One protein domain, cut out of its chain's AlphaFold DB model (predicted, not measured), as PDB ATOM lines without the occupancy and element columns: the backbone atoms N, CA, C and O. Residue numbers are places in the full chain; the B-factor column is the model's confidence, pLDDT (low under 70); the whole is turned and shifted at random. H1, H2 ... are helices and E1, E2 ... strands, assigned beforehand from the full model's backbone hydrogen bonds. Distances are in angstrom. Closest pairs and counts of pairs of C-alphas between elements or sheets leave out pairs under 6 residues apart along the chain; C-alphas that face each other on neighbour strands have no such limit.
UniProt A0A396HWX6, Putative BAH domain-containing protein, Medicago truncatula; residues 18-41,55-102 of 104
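AT A GLANCE: This is residues 18 to 41 and 55 to 102 of the 104 residues of the protein "Putative BAH domain-containing protein" of Medicago truncatula (UniProt A0A396HWX6). Two small sheets follow each other along the long axis: the pair E2 and E3 near the middle, and E1, E4 and E5 towards one end, with residues 18 to 38 looping over one face of the latter. H1 packs on E3 and leads to the other end, where residues 72 to 78, of which 76 to 78 belong to H2, stick out. The printed part has 72 residues, with the named elements E1 E2 H1 H2 E3 E4 E5 along the chain; the class is mixed, helices and strands, with under half of the residues in them. The sheet E1 E4 E5 is mixed, E2 E3 parallel. The whole is only just loose, close to compact, with a radius of gyration of the C-alphas of 13.8 A, and spans 42 by 21 by 20 A.

IN THESE COORDINATES: After residues 18 to 38 comes E1, residues 39 to 41, from C-alpha 39 at (-22.773, -19.247, 4.048). E2 is residues 57 to 59, H1 61 to 73, 18.5 A long, and H2 76 to 79. E3 is residues 85 to 87, E4 90 to 93, 9.5 A, and E5 98 to 101, 10.3 A, ending at C-alpha 101 (-15.417, -12.716, 5.428).

HOW THE PARTS SIT: E4 is parallel to E1, with N 92 and O 40 2.7 A apart, and forms an antiparallel hairpin with E5, with N 91 and O 100 2.8 A apart. E3 runs on into E4 at 74 degrees. E2 and E3 are parallel, with N 86 and O 57 2.8 A apart; with H1 and H2 between them they form a strand-helix-strand unit, a right-handed crossover. The closest C-alphas of H1 and E3, Phe 64 and Leu 87, are 5.9 A apart. H1 and H2 are close but not clearly touching, at 7.0 A between the C-alphas of Arg 71 and Ser 79. In H1 every O i to N i+4 pair is within hydrogen-bond range; H2 is too short for one, and its 1 O i to N i+3 pair is within range.

THE WHOLE: The C-alphas of Glu 77 and Lys 96, the two farthest apart, are 43.4 A apart. Residues 42 to 54 are not printed, and C-alphas 41 and 55 are 18.1 A apart across the cut. Of the links that are printed whole, none is long. Residues 74 to 81 have pLDDT under 70.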
ATOM      1  N   TYR A  18     -25.336 -22.835   4.650       93.50
ATOM      2  CA  TYR A  18     -26.620 -22.353   5.150       93.50
ATOM      3  C   TYR A  18     -27.175 -21.290   4.211       93.50
ATOM      4  O   TYR A  18     -26.433 -20.388   3.815       93.50
ATOM      5  N   PHE A  19     -28.467 -21.352   3.891       93.00
ATOM      6  CA  PHE A  19     -29.153 -20.143   3.451       93.00
ATOM      7  C   PHE A  19     -29.296 -19.186   4.640       93.00
ATOM      8  O   PHE A  19     -29.328 -19.640   5.789       93.00
ATOM      9  N   PRO A  20     -29.406 -17.868   4.401       90.69
ATOM     10  CA  PRO A  20     -29.643 -16.904   5.467       90.69
ATOM     11  C   PRO A  20     -30.817 -17.301   6.373       90.69
ATOM     12  O   PRO A  20     -30.676 -17.291   7.592       90.69
ATOM     13  N   ASP A  21     -31.916 -17.767   5.781       89.44
ATOM     14  CA  ASP A  21     -33.137 -18.137   6.506       89.44
ATOM     15  C   ASP A  21     -33.023 -19.452   7.301       89.44
ATOM     16  O   ASP A  21     -33.864 -19.729   8.157       89.44
ATOM     17  N   ASP A  22     -31.987 -20.266   7.056       90.50
ATOM     18  CA  ASP A  22     -31.757 -21.516   7.796       90.50
ATOM     19  C   ASP A  22     -31.122 -21.269   9.175       90.50
ATOM     20  O   ASP A  22     -31.086 -22.168  10.025       90.50
ATOM     21  N   LEU A  23     -30.574 -20.072   9.406       87.56
ATOM     22  CA  LEU A  23     -29.935 -19.723  10.666       87.56
ATOM     23  C   LEU A  23     -30.972 -19.244  11.696       87.56
ATOM     24  O   LEU A  23     -31.875 -18.477  11.369       87.56
ATOM     25  N   PRO A  24     -30.850 -19.654  12.974       82.75
ATOM     26  CA  PRO A  24     -31.706 -19.145  14.041       82.75
ATOM     27  C   PRO A  24     -31.712 -17.610  14.101       82.75
ATOM     28  O   PRO A  24     -30.655 -16.986  14.111       82.75
ATOM     29  N   GLY A  25     -32.892 -16.996  14.227       76.75
ATOM     30  CA  GLY A  25     -33.053 -15.533  14.157       76.75
ATOM     31  C   GLY A  25     -32.371 -14.717  15.268       76.75
ATOM     32  O   GLY A  25     -32.384 -13.492  15.225       76.75
ATOM     33  N   ASN A  26     -31.772 -15.364  16.272       79.69
ATOM     34  CA  ASN A  26     -30.914 -14.706  17.261       79.69
ATOM     35  C   ASN A  26     -29.464 -14.517  16.777       79.69
ATOM     36  O   ASN A  26     -28.654 -13.934  17.499       79.69
ATOM     37  N   ILE A  27     -29.122 -15.017  15.589       82.00
ATOM     38  CA  ILE A  27     -27.822 -14.823  14.960       82.00
ATOM     39  C   ILE A  27     -27.862 -13.522  14.158       82.00
ATOM     40  O   ILE A  27     -28.627 -13.378  13.209       82.00
ATOM     41  N   GLY A  28     -27.024 -12.558  14.543       76.75
ATOM     42  CA  GLY A  28     -26.882 -11.310  13.801       76.75
ATOM     43  C   GLY A  28     -26.246 -11.565  12.438       76.75
ATOM     44  O   GLY A  28     -25.075 -11.939  12.367       76.75
ATOM     45  N   HIS A  29     -27.007 -11.352  11.364       82.25
ATOM     46  CA  HIS A  29     -26.463 -11.391  10.012       82.25
ATOM     47  C   HIS A  29     -25.468 -10.239   9.818       82.25
ATOM     48  O   HIS A  29     -25.740  -9.114  10.250       82.25
ATOM     49  N   PRO A  30     -24.324 -10.484   9.163       79.25
ATOM     50  CA  PRO A  30     -23.293  -9.464   8.989       79.25
ATOM     51  C   PRO A  30     -23.750  -8.313   8.076       79.25
ATOM     52  O   PRO A  30     -23.273  -7.190   8.215       79.25
ATOM     53  N   CYS A  31     -24.686  -8.574   7.158       81.06
ATOM     54  CA  CYS A  31     -25.337  -7.584   6.304       81.06
ATOM     55  C   CYS A  31     -26.663  -8.132   5.739       81.06
ATOM     56  O   CYS A  31     -27.031  -9.277   6.007       81.06
ATOM     57  N   ILE A  32     -27.376  -7.309   4.961       84.94
ATOM     58  CA  ILE A  32     -28.556  -7.743   4.198       84.94
ATOM     59  C   ILE A  32     -28.133  -8.835   3.208       84.94
ATOM     60  O   ILE A  32     -27.122  -8.688   2.505       84.94
ATOM     61  N   SER A  33     -28.902  -9.923   3.174       83.75
ATOM     62  CA  SER A  33     -28.650 -11.045   2.281       83.75
ATOM     63  C   SER A  33     -28.917 -10.685   0.823       83.75
ATOM     64  O   SER A  33     -29.862  -9.971   0.492       83.75
ATOM     65  N   GLU A  34     -28.064 -11.194  -0.055       87.62
ATOM     66  CA  GLU A  34     -28.219 -11.078  -1.504       87.62
ATOM     67  C   GLU A  34     -28.951 -12.300  -2.077       87.62
ATOM     68  O   GLU A  34     -29.051 -13.363  -1.454       87.62
ATOM     69  N   VAL A  35     -29.448 -12.170  -3.308       86.19
ATOM     70  CA  VAL A  35     -30.071 -13.292  -4.025       86.19
ATOM     71  C   VAL A  35     -29.047 -14.413  -4.238       86.19
ATOM     72  O   VAL A  35     -27.917 -14.163  -4.653       86.19
ATOM     73  N   ASN A  36     -29.466 -15.659  -3.996       91.81
ATOM     74  CA  ASN A  36     -28.621 -16.858  -4.071       91.81
ATOM     75  C   ASN A  36     -27.404 -16.827  -3.130       91.81
ATOM     76  O   ASN A  36     -26.403 -17.493  -3.404       91.81
ATOM     77  N   GLU A  37     -27.467 -16.066  -2.035       94.62
ATOM     78  CA  GLU A  37     -26.425 -16.096  -1.014       94.62
ATOM     79  C   GLU A  37     -26.524 -17.353  -0.142       94.62
ATOM     80  O   GLU A  37     -27.604 -17.765   0.281       94.62
ATOM     81  N   VAL A  38     -25.366 -17.943   0.132       95.88
ATOM     82  CA  VAL A  38     -25.161 -19.032   1.083       95.88
ATOM     83  C   VAL A  38     -23.957 -18.712   1.962       95.88
ATOM     84  O   VAL A  38     -23.070 -17.946   1.582       95.88
ATOM     85  N   TYR A  39     -23.904 -19.334   3.134       94.75
ATOM     86  CA  TYR A  39     -22.773 -19.247   4.048       94.75
ATOM     87  C   TYR A  39     -22.125 -20.617   4.181       94.75
ATOM     88  O   TYR A  39     -22.753 -21.550   4.685       94.75
ATOM     89  N   GLU A  40     -20.874 -20.748   3.744       94.62
ATOM     90  CA  GLU A  40     -20.071 -21.931   4.067       94.62
ATOM     91  C   GLU A  40     -19.887 -22.032   5.583       94.62
ATOM     92  O   GLU A  40     -19.905 -21.021   6.283       94.62
ATOM     93  N   SER A  41     -19.719 -23.240   6.114       95.44
ATOM     94  CA  SER A  41     -19.562 -23.430   7.556       95.44
ATOM     95  C   SER A  41     -18.524 -24.488   7.904       95.44
ATOM     96  O   SER A  41     -18.046 -25.219   7.044       95.44
ATOM     97  N   PRO A  55     -24.303 -31.069  -9.285       92.38
ATOM     98  CA  PRO A  55     -23.273 -30.116  -8.901       92.38
ATOM     99  C   PRO A  55     -23.821 -28.684  -8.866       92.38
ATOM    100  O   PRO A  55     -24.762 -28.332  -9.577       92.38
ATOM    101  N   CYS A  56     -23.182 -27.844  -8.061       93.75
ATOM    102  CA  CYS A  56     -23.347 -26.396  -8.065       93.75
ATOM    103  C   CYS A  56     -21.984 -25.737  -7.824       93.75
ATOM    104  O   CYS A  56     -21.013 -26.420  -7.489       93.75
ATOM    105  N   VAL A  57     -21.904 -24.420  -8.008       94.31
ATOM    106  CA  VAL A  57     -20.687 -23.645  -7.743       94.31
ATOM    107  C   VAL A  57     -20.986 -22.581  -6.711       94.31
ATOM    108  O   VAL A  57     -21.910 -21.791  -6.873       94.31
ATOM    109  N   VAL A  58     -20.162 -22.532  -5.678       95.19
ATOM    110  CA  VAL A  58     -20.171 -21.464  -4.684       95.19
ATOM    111  C   VAL A  58     -19.009 -20.529  -5.009       95.19
ATOM    112  O   VAL A  58     -17.884 -20.988  -5.211       95.19
ATOM    113  N   LEU A  59     -19.285 -19.233  -5.145       95.12
ATOM    114  CA  LEU A  59     -18.316 -18.239  -5.602       95.12
ATOM    115  C   LEU A  59     -18.216 -17.063  -4.620       95.12
ATOM    116  O   LEU A  59     -19.247 -16.593  -4.132       95.12
ATOM    117  N   PRO A  60     -17.007 -16.518  -4.394       94.06
ATOM    118  CA  PRO A  60     -16.850 -15.229  -3.728       94.06
ATOM    119  C   PRO A  60     -17.432 -14.099  -4.588       94.06
ATOM    120  O   PRO A  60     -17.593 -14.251  -5.803       94.06
ATOM    121  N   TYR A  61     -17.714 -12.952  -3.961       92.00
ATOM    122  CA  TYR A  61     -18.477 -11.845  -4.558       92.00
ATOM    123  C   TYR A  61     -18.022 -11.440  -5.963       92.00
ATOM    124  O   TYR A  61     -18.837 -11.428  -6.886       92.00
ATOM    125  N   ASP A  62     -16.728 -11.176  -6.156       92.62
ATOM    126  CA  ASP A  62     -16.214 -10.697  -7.444       92.62
ATOM    127  C   ASP A  62     -16.433 -11.718  -8.567       92.62
ATOM    128  O   ASP A  62     -16.859 -11.366  -9.669       92.62
ATOM    129  N   LYS A  63     -16.204 -13.006  -8.274       94.38
ATOM    130  CA  LYS A  63     -16.376 -14.102  -9.239       94.38
ATOM    131  C   LYS A  63     -17.850 -14.393  -9.497       94.38
ATOM    132  O   LYS A  63     -18.223 -14.642 -10.640       94.38
ATOM    133  N   PHE A  64     -18.683 -14.342  -8.456       94.31
ATOM    134  CA  PHE A  64     -20.127 -14.498  -8.593       94.31
ATOM    135  C   PHE A  64     -20.700 -13.412  -9.498       94.31
ATOM    136  O   PHE A  64     -21.419 -13.726 -10.440       94.31
ATOM    137  N   LYS A  65     -20.336 -12.148  -9.258       92.81
ATOM    138  CA  LYS A  65     -20.806 -11.015 -10.054       92.81
ATOM    139  C   LYS A  65     -20.410 -11.159 -11.523       92.81
ATOM    140  O   LYS A  65     -21.272 -11.075 -12.386       92.81
ATOM    141  N   GLN A  66     -19.140 -11.464 -11.798       93.19
ATOM    142  CA  GLN A  66     -18.660 -11.694 -13.165       93.19
ATOM    143  C   GLN A  66     -19.423 -12.821 -13.870       93.19
ATOM    144  O   GLN A  66     -19.845 -12.659 -15.014       93.19
ATOM    145  N   GLU A  67     -19.616 -13.959 -13.201       92.00
ATOM    146  CA  GLU A  67     -20.308 -15.107 -13.786       92.00
ATOM    147  C   GLU A  67     -21.811 -14.851 -13.958       92.00
ATOM    148  O   GLU A  67     -22.387 -15.245 -14.971       92.00
ATOM    149  N   ASN A  68     -22.446 -14.165 -13.008       90.38
ATOM    150  CA  ASN A  68     -23.848 -13.781 -13.098       90.38
ATOM    151  C   ASN A  68     -24.078 -12.790 -14.248       90.38
ATOM    152  O   ASN A  68     -24.944 -13.027 -15.085       90.38
ATOM    153  N   ASP A  69     -23.253 -11.745 -14.355       90.81
ATOM    154  CA  ASP A  69     -23.326 -10.761 -15.440       90.81
ATOM    155  C   ASP A  69     -23.088 -11.426 -16.803       90.81
ATOM    156  O   ASP A  69     -23.821 -11.177 -17.762       90.81
ATOM    157  N   ARG A  70     -22.108 -12.340 -16.880       89.31
ATOM    158  CA  ARG A  70     -21.853 -13.157 -18.070       89.31
ATOM    159  C   ARG A  70     -23.089 -13.977 -18.443       89.31
ATOM    160  O   ARG A  70     -23.456 -13.999 -19.612       89.31
ATOM    161  N   ARG A  71     -23.748 -14.637 -17.481       87.38
ATOM    162  CA  ARG A  71     -24.966 -15.438 -17.717       87.38
ATOM    163  C   ARG A  71     -26.159 -14.596 -18.141       87.38
ATOM    164  O   ARG A  71     -26.881 -15.035 -19.024       87.38
ATOM    165  N   CYS A  72     -26.341 -13.402 -17.581       83.38
ATOM    166  CA  CYS A  72     -27.412 -12.487 -17.981       83.38
ATOM    167  C   CYS A  72     -27.313 -12.049 -19.452       83.38
ATOM    168  O   CYS A  72     -28.321 -11.664 -20.039       83.38
ATOM    169  N   GLN A  73     -26.123 -12.115 -20.059       83.25
ATOM    170  CA  GLN A  73     -25.918 -11.812 -21.480       83.25
ATOM    171  C   GLN A  73     -26.297 -12.978 -22.407       83.25
ATOM    172  O   GLN A  73     -26.587 -12.755 -23.582       83.25
ATOM    173  N   PHE A  74     -26.318 -14.217 -21.904       68.00
ATOM    174  CA  PHE A  74     -26.819 -15.368 -22.648       68.00
ATOM    175  C   PHE A  74     -28.338 -15.452 -22.449       68.00
ATOM    176  O   PHE A  74     -28.820 -15.494 -21.321       68.00
ATOM    177  N   GLY A  75     -29.115 -15.464 -23.536       62.78
ATOM    178  CA  GLY A  75     -30.573 -15.604 -23.456       62.78
ATOM    179  C   GLY A  75     -31.008 -16.834 -22.644       62.78
ATOM    180  O   GLY A  75     -30.258 -17.803 -22.503       62.78
ATOM    181  N   VAL A  76     -32.241 -16.794 -22.127       60.41
ATOM    182  CA  VAL A  76     -32.822 -17.758 -21.166       60.41
ATOM    183  C   VAL A  76     -32.565 -19.229 -21.533       60.41
ATOM    184  O   VAL A  76     -32.298 -20.042 -20.649       60.41
ATOM    185  N   GLU A  77     -32.549 -19.570 -22.821       56.41
ATOM    186  CA  GLU A  77     -32.390 -20.940 -23.331       56.41
ATOM    187  C   GLU A  77     -31.013 -21.574 -23.052       56.41
ATOM    188  O   GLU A  77     -30.924 -22.789 -22.895       56.41
ATOM    189  N   ALA A  78     -29.945 -20.779 -22.911       56.19
ATOM    190  CA  ALA A  78     -28.607 -21.292 -22.598       56.19
ATOM    191  C   ALA A  78     -28.377 -21.509 -21.092       56.19
ATOM    192  O   ALA A  78     -27.432 -22.195 -20.718       56.19
ATOM    193  N   SER A  79     -29.218 -20.932 -20.225       57.47
ATOM    194  CA  SER A  79     -29.049 -20.987 -18.765       57.47
ATOM    195  C   SER A  79     -29.486 -22.315 -18.137       57.47
ATOM    196  O   SER A  79     -28.944 -22.705 -17.105       57.47
ATOM    197  N   ALA A  80     -30.409 -23.044 -18.773       59.22
ATOM    198  CA  ALA A  80     -30.990 -24.273 -18.225       59.22
ATOM    199  C   ALA A  80     -30.003 -25.457 -18.168       59.22
ATOM    200  O   ALA A  80     -30.201 -26.388 -17.390       59.22
ATOM    201  N   SER A  81     -28.936 -25.424 -18.972       67.12
ATOM    202  CA  SER A  81     -27.867 -26.431 -18.975       67.12
ATOM    203  C   SER A  81     -26.704 -26.085 -18.040       67.12
ATOM    204  O   SER A  81     -25.777 -26.883 -17.889       67.12
ATOM    205  N   VAL A  82     -26.728 -24.906 -17.409       80.38
ATOM    206  CA  VAL A  82     -25.625 -24.429 -16.579       80.38
ATOM    207  C   VAL A  82     -25.917 -24.729 -15.118       80.38
ATOM    208  O   VAL A  82     -26.963 -24.369 -14.582       80.38
ATOM    209  N   GLN A  83     -24.959 -25.368 -14.451       89.94
ATOM    210  CA  GLN A  83     -25.039 -25.653 -13.021       89.94
ATOM    211  C   GLN A  83     -25.356 -24.386 -12.198       89.94
ATOM    212  O   GLN A  83     -24.840 -23.304 -12.525       89.94
ATOM    213  N   PRO A  84     -26.164 -24.497 -11.128       92.25
ATOM    214  CA  PRO A  84     -26.475 -23.373 -10.252       92.25
ATOM    215  C   PRO A  84     -25.213 -22.708  -9.700       92.25
ATOM    216  O   PRO A  84     -24.223 -23.389  -9.411       92.25
ATOM    217  N   ILE A  85     -25.264 -21.386  -9.544       93.94
ATOM    218  CA  ILE A  85     -24.237 -20.602  -8.852       93.94
ATOM    219  C   ILE A  85     -24.829 -19.984  -7.591       93.94
ATOM    220  O   ILE A  85     -25.970 -19.528  -7.604       93.94
ATOM    221  N   PHE A  86     -24.031 -19.938  -6.534       95.62
ATOM    222  CA  PHE A  86     -24.369 -19.303  -5.270       95.62
ATOM    223  C   PHE A  86     -23.265 -18.330  -4.865       95.62
ATOM    224  O   PHE A  86     -22.082 -18.570  -5.121       95.62
ATOM    225  N   LEU A  87     -23.659 -17.228  -4.239       95.69
ATOM    226  CA  LEU A  87     -22.754 -16.244  -3.666       95.69
ATOM    227  C   LEU A  87     -22.361 -16.683  -2.252       95.69
ATOM    228  O   LEU A  87     -23.234 -16.964  -1.443       95.69
ATOM    229  N   CYS A  88     -21.072 -16.661  -1.924       95.69
ATOM    230  CA  CYS A  88     -20.589 -16.824  -0.555       95.69
ATOM    231  C   CYS A  88     -19.672 -15.658  -0.186       95.69
ATOM    232  O   CYS A  88     -18.536 -15.564  -0.651       95.69
ATOM    233  N   ARG A  89     -20.181 -14.741   0.641       94.19
ATOM    234  CA  ARG A  89     -19.392 -13.637   1.217       94.19
ATOM    235  C   ARG A  89     -18.858 -13.967   2.603       94.19
ATOM    236  O   ARG A  89     -17.914 -13.326   3.061       94.19
ATOM    237  N   TRP A  90     -19.470 -14.940   3.269       94.50
ATOM    238  CA  TRP A  90     -19.260 -15.190   4.684       94.50
ATOM    239  C   TRP A  90     -19.098 -16.675   4.970       94.50
ATOM    240  O   TRP A  90     -19.900 -17.499   4.540       94.50
ATOM    241  N   PHE A  91     -18.089 -16.979   5.773       94.62
ATOM    242  CA  PHE A  91     -17.923 -18.252   6.442       94.62
ATOM    243  C   PHE A  91     -18.538 -18.164   7.840       94.62
ATOM    244  O   PHE A  91     -18.148 -17.321   8.651       94.62
ATOM    245  N   TYR A  92     -19.497 -19.031   8.130       94.94
ATOM    246  CA  TYR A  92     -20.170 -19.132   9.414       94.94
ATOM    247  C   TYR A  92     -19.508 -20.201  10.294       94.94
ATOM    248  O   TYR A  92     -19.613 -21.404  10.050       94.94
ATOM    249  N   ASP A  93     -18.838 -19.760  11.358       93.94
ATOM    250  CA  ASP A  93     -18.329 -20.649  12.401       93.94
ATOM    251  C   ASP A  93     -19.484 -21.017  13.343       93.94
ATOM    252  O   ASP A  93     -19.908 -20.215  14.180       93.94
ATOM    253  N   GLU A  94     -19.998 -22.241  13.215       91.94
ATOM    254  CA  GLU A  94     -21.150 -22.718  13.978       91.94
ATOM    255  C   GLU A  94     -20.832 -22.892  15.469       91.94
ATOM    256  O   GLU A  94     -21.739 -22.806  16.301       91.94
ATOM    257  N   ILE A  95     -19.566 -23.111  15.828       91.31
ATOM    258  CA  ILE A  95     -19.131 -23.260  17.221       91.31
ATOM    259  C   ILE A  95     -19.089 -21.885  17.884       91.31
ATOM    260  O   ILE A  95     -19.606 -21.708  18.987       91.31
ATOM    261  N   LYS A  96     -18.509 -20.898  17.196       92.75
ATOM    262  CA  LYS A  96     -18.385 -19.524  17.705       92.75
ATOM    263  C   LYS A  96     -19.630 -18.670  17.481       92.75
ATOM    264  O   LYS A  96     -19.701 -17.575  18.031       92.75
ATOM    265  N   LYS A  97     -20.588 -19.148  16.678       90.62
ATOM    266  CA  LYS A  97     -21.776 -18.395  16.237       90.62
ATOM    267  C   LYS A  97     -21.392 -17.052  15.608       90.62
ATOM    268  O   LYS A  97     -22.008 -16.027  15.883       90.62
ATOM    269  N   SER A  98     -20.345 -17.058  14.786       92.38
ATOM    270  CA  SER A  98     -19.739 -15.841  14.236       92.38
ATOM    271  C   SER A  98     -19.459 -15.968  12.746       92.38
ATOM    272  O   SER A  98     -19.114 -17.054  12.282       92.38
ATOM    273  N   PHE A  99     -19.509 -14.848  12.030       94.06
ATOM    274  CA  PHE A  99     -19.162 -14.784  10.613       94.06
ATOM    275  C   PHE A  99     -17.749 -14.244  10.400       94.06
ATOM    276  O   PHE A  99     -17.307 -13.330  11.094       94.06
ATOM    277  N   GLN A 100     -17.058 -14.807   9.413       94.12
ATOM    278  CA  GLN A 100     -15.770 -14.348   8.899       94.12
ATOM    279  C   GLN A 100     -15.920 -14.063   7.401       94.12
ATOM    280  O   GLN A 100     -16.595 -14.834   6.719       94.12
ATOM    281  N   PRO A 101     -15.340 -12.984   6.858       92.81
ATOM    282  CA  PRO A 101     -15.417 -12.716   5.428       92.81
ATOM    283  C   PRO A 101     -14.648 -13.780   4.632       92.81
ATOM    284  O   PRO A 101     -13.537 -14.161   5.003       92.81
ATOM    285  N   VAL A 102     -15.224 -14.234   3.520       89.94
ATOM    286  CA  VAL A 102     -14.523 -15.061   2.529       89.94
ATOM    287  C   VAL A 102     -13.690 -14.129   1.651       89.94
ATOM    288  O   VAL A 102     -14.224 -13.227   1.008       89.94
TER     289      VAL A 102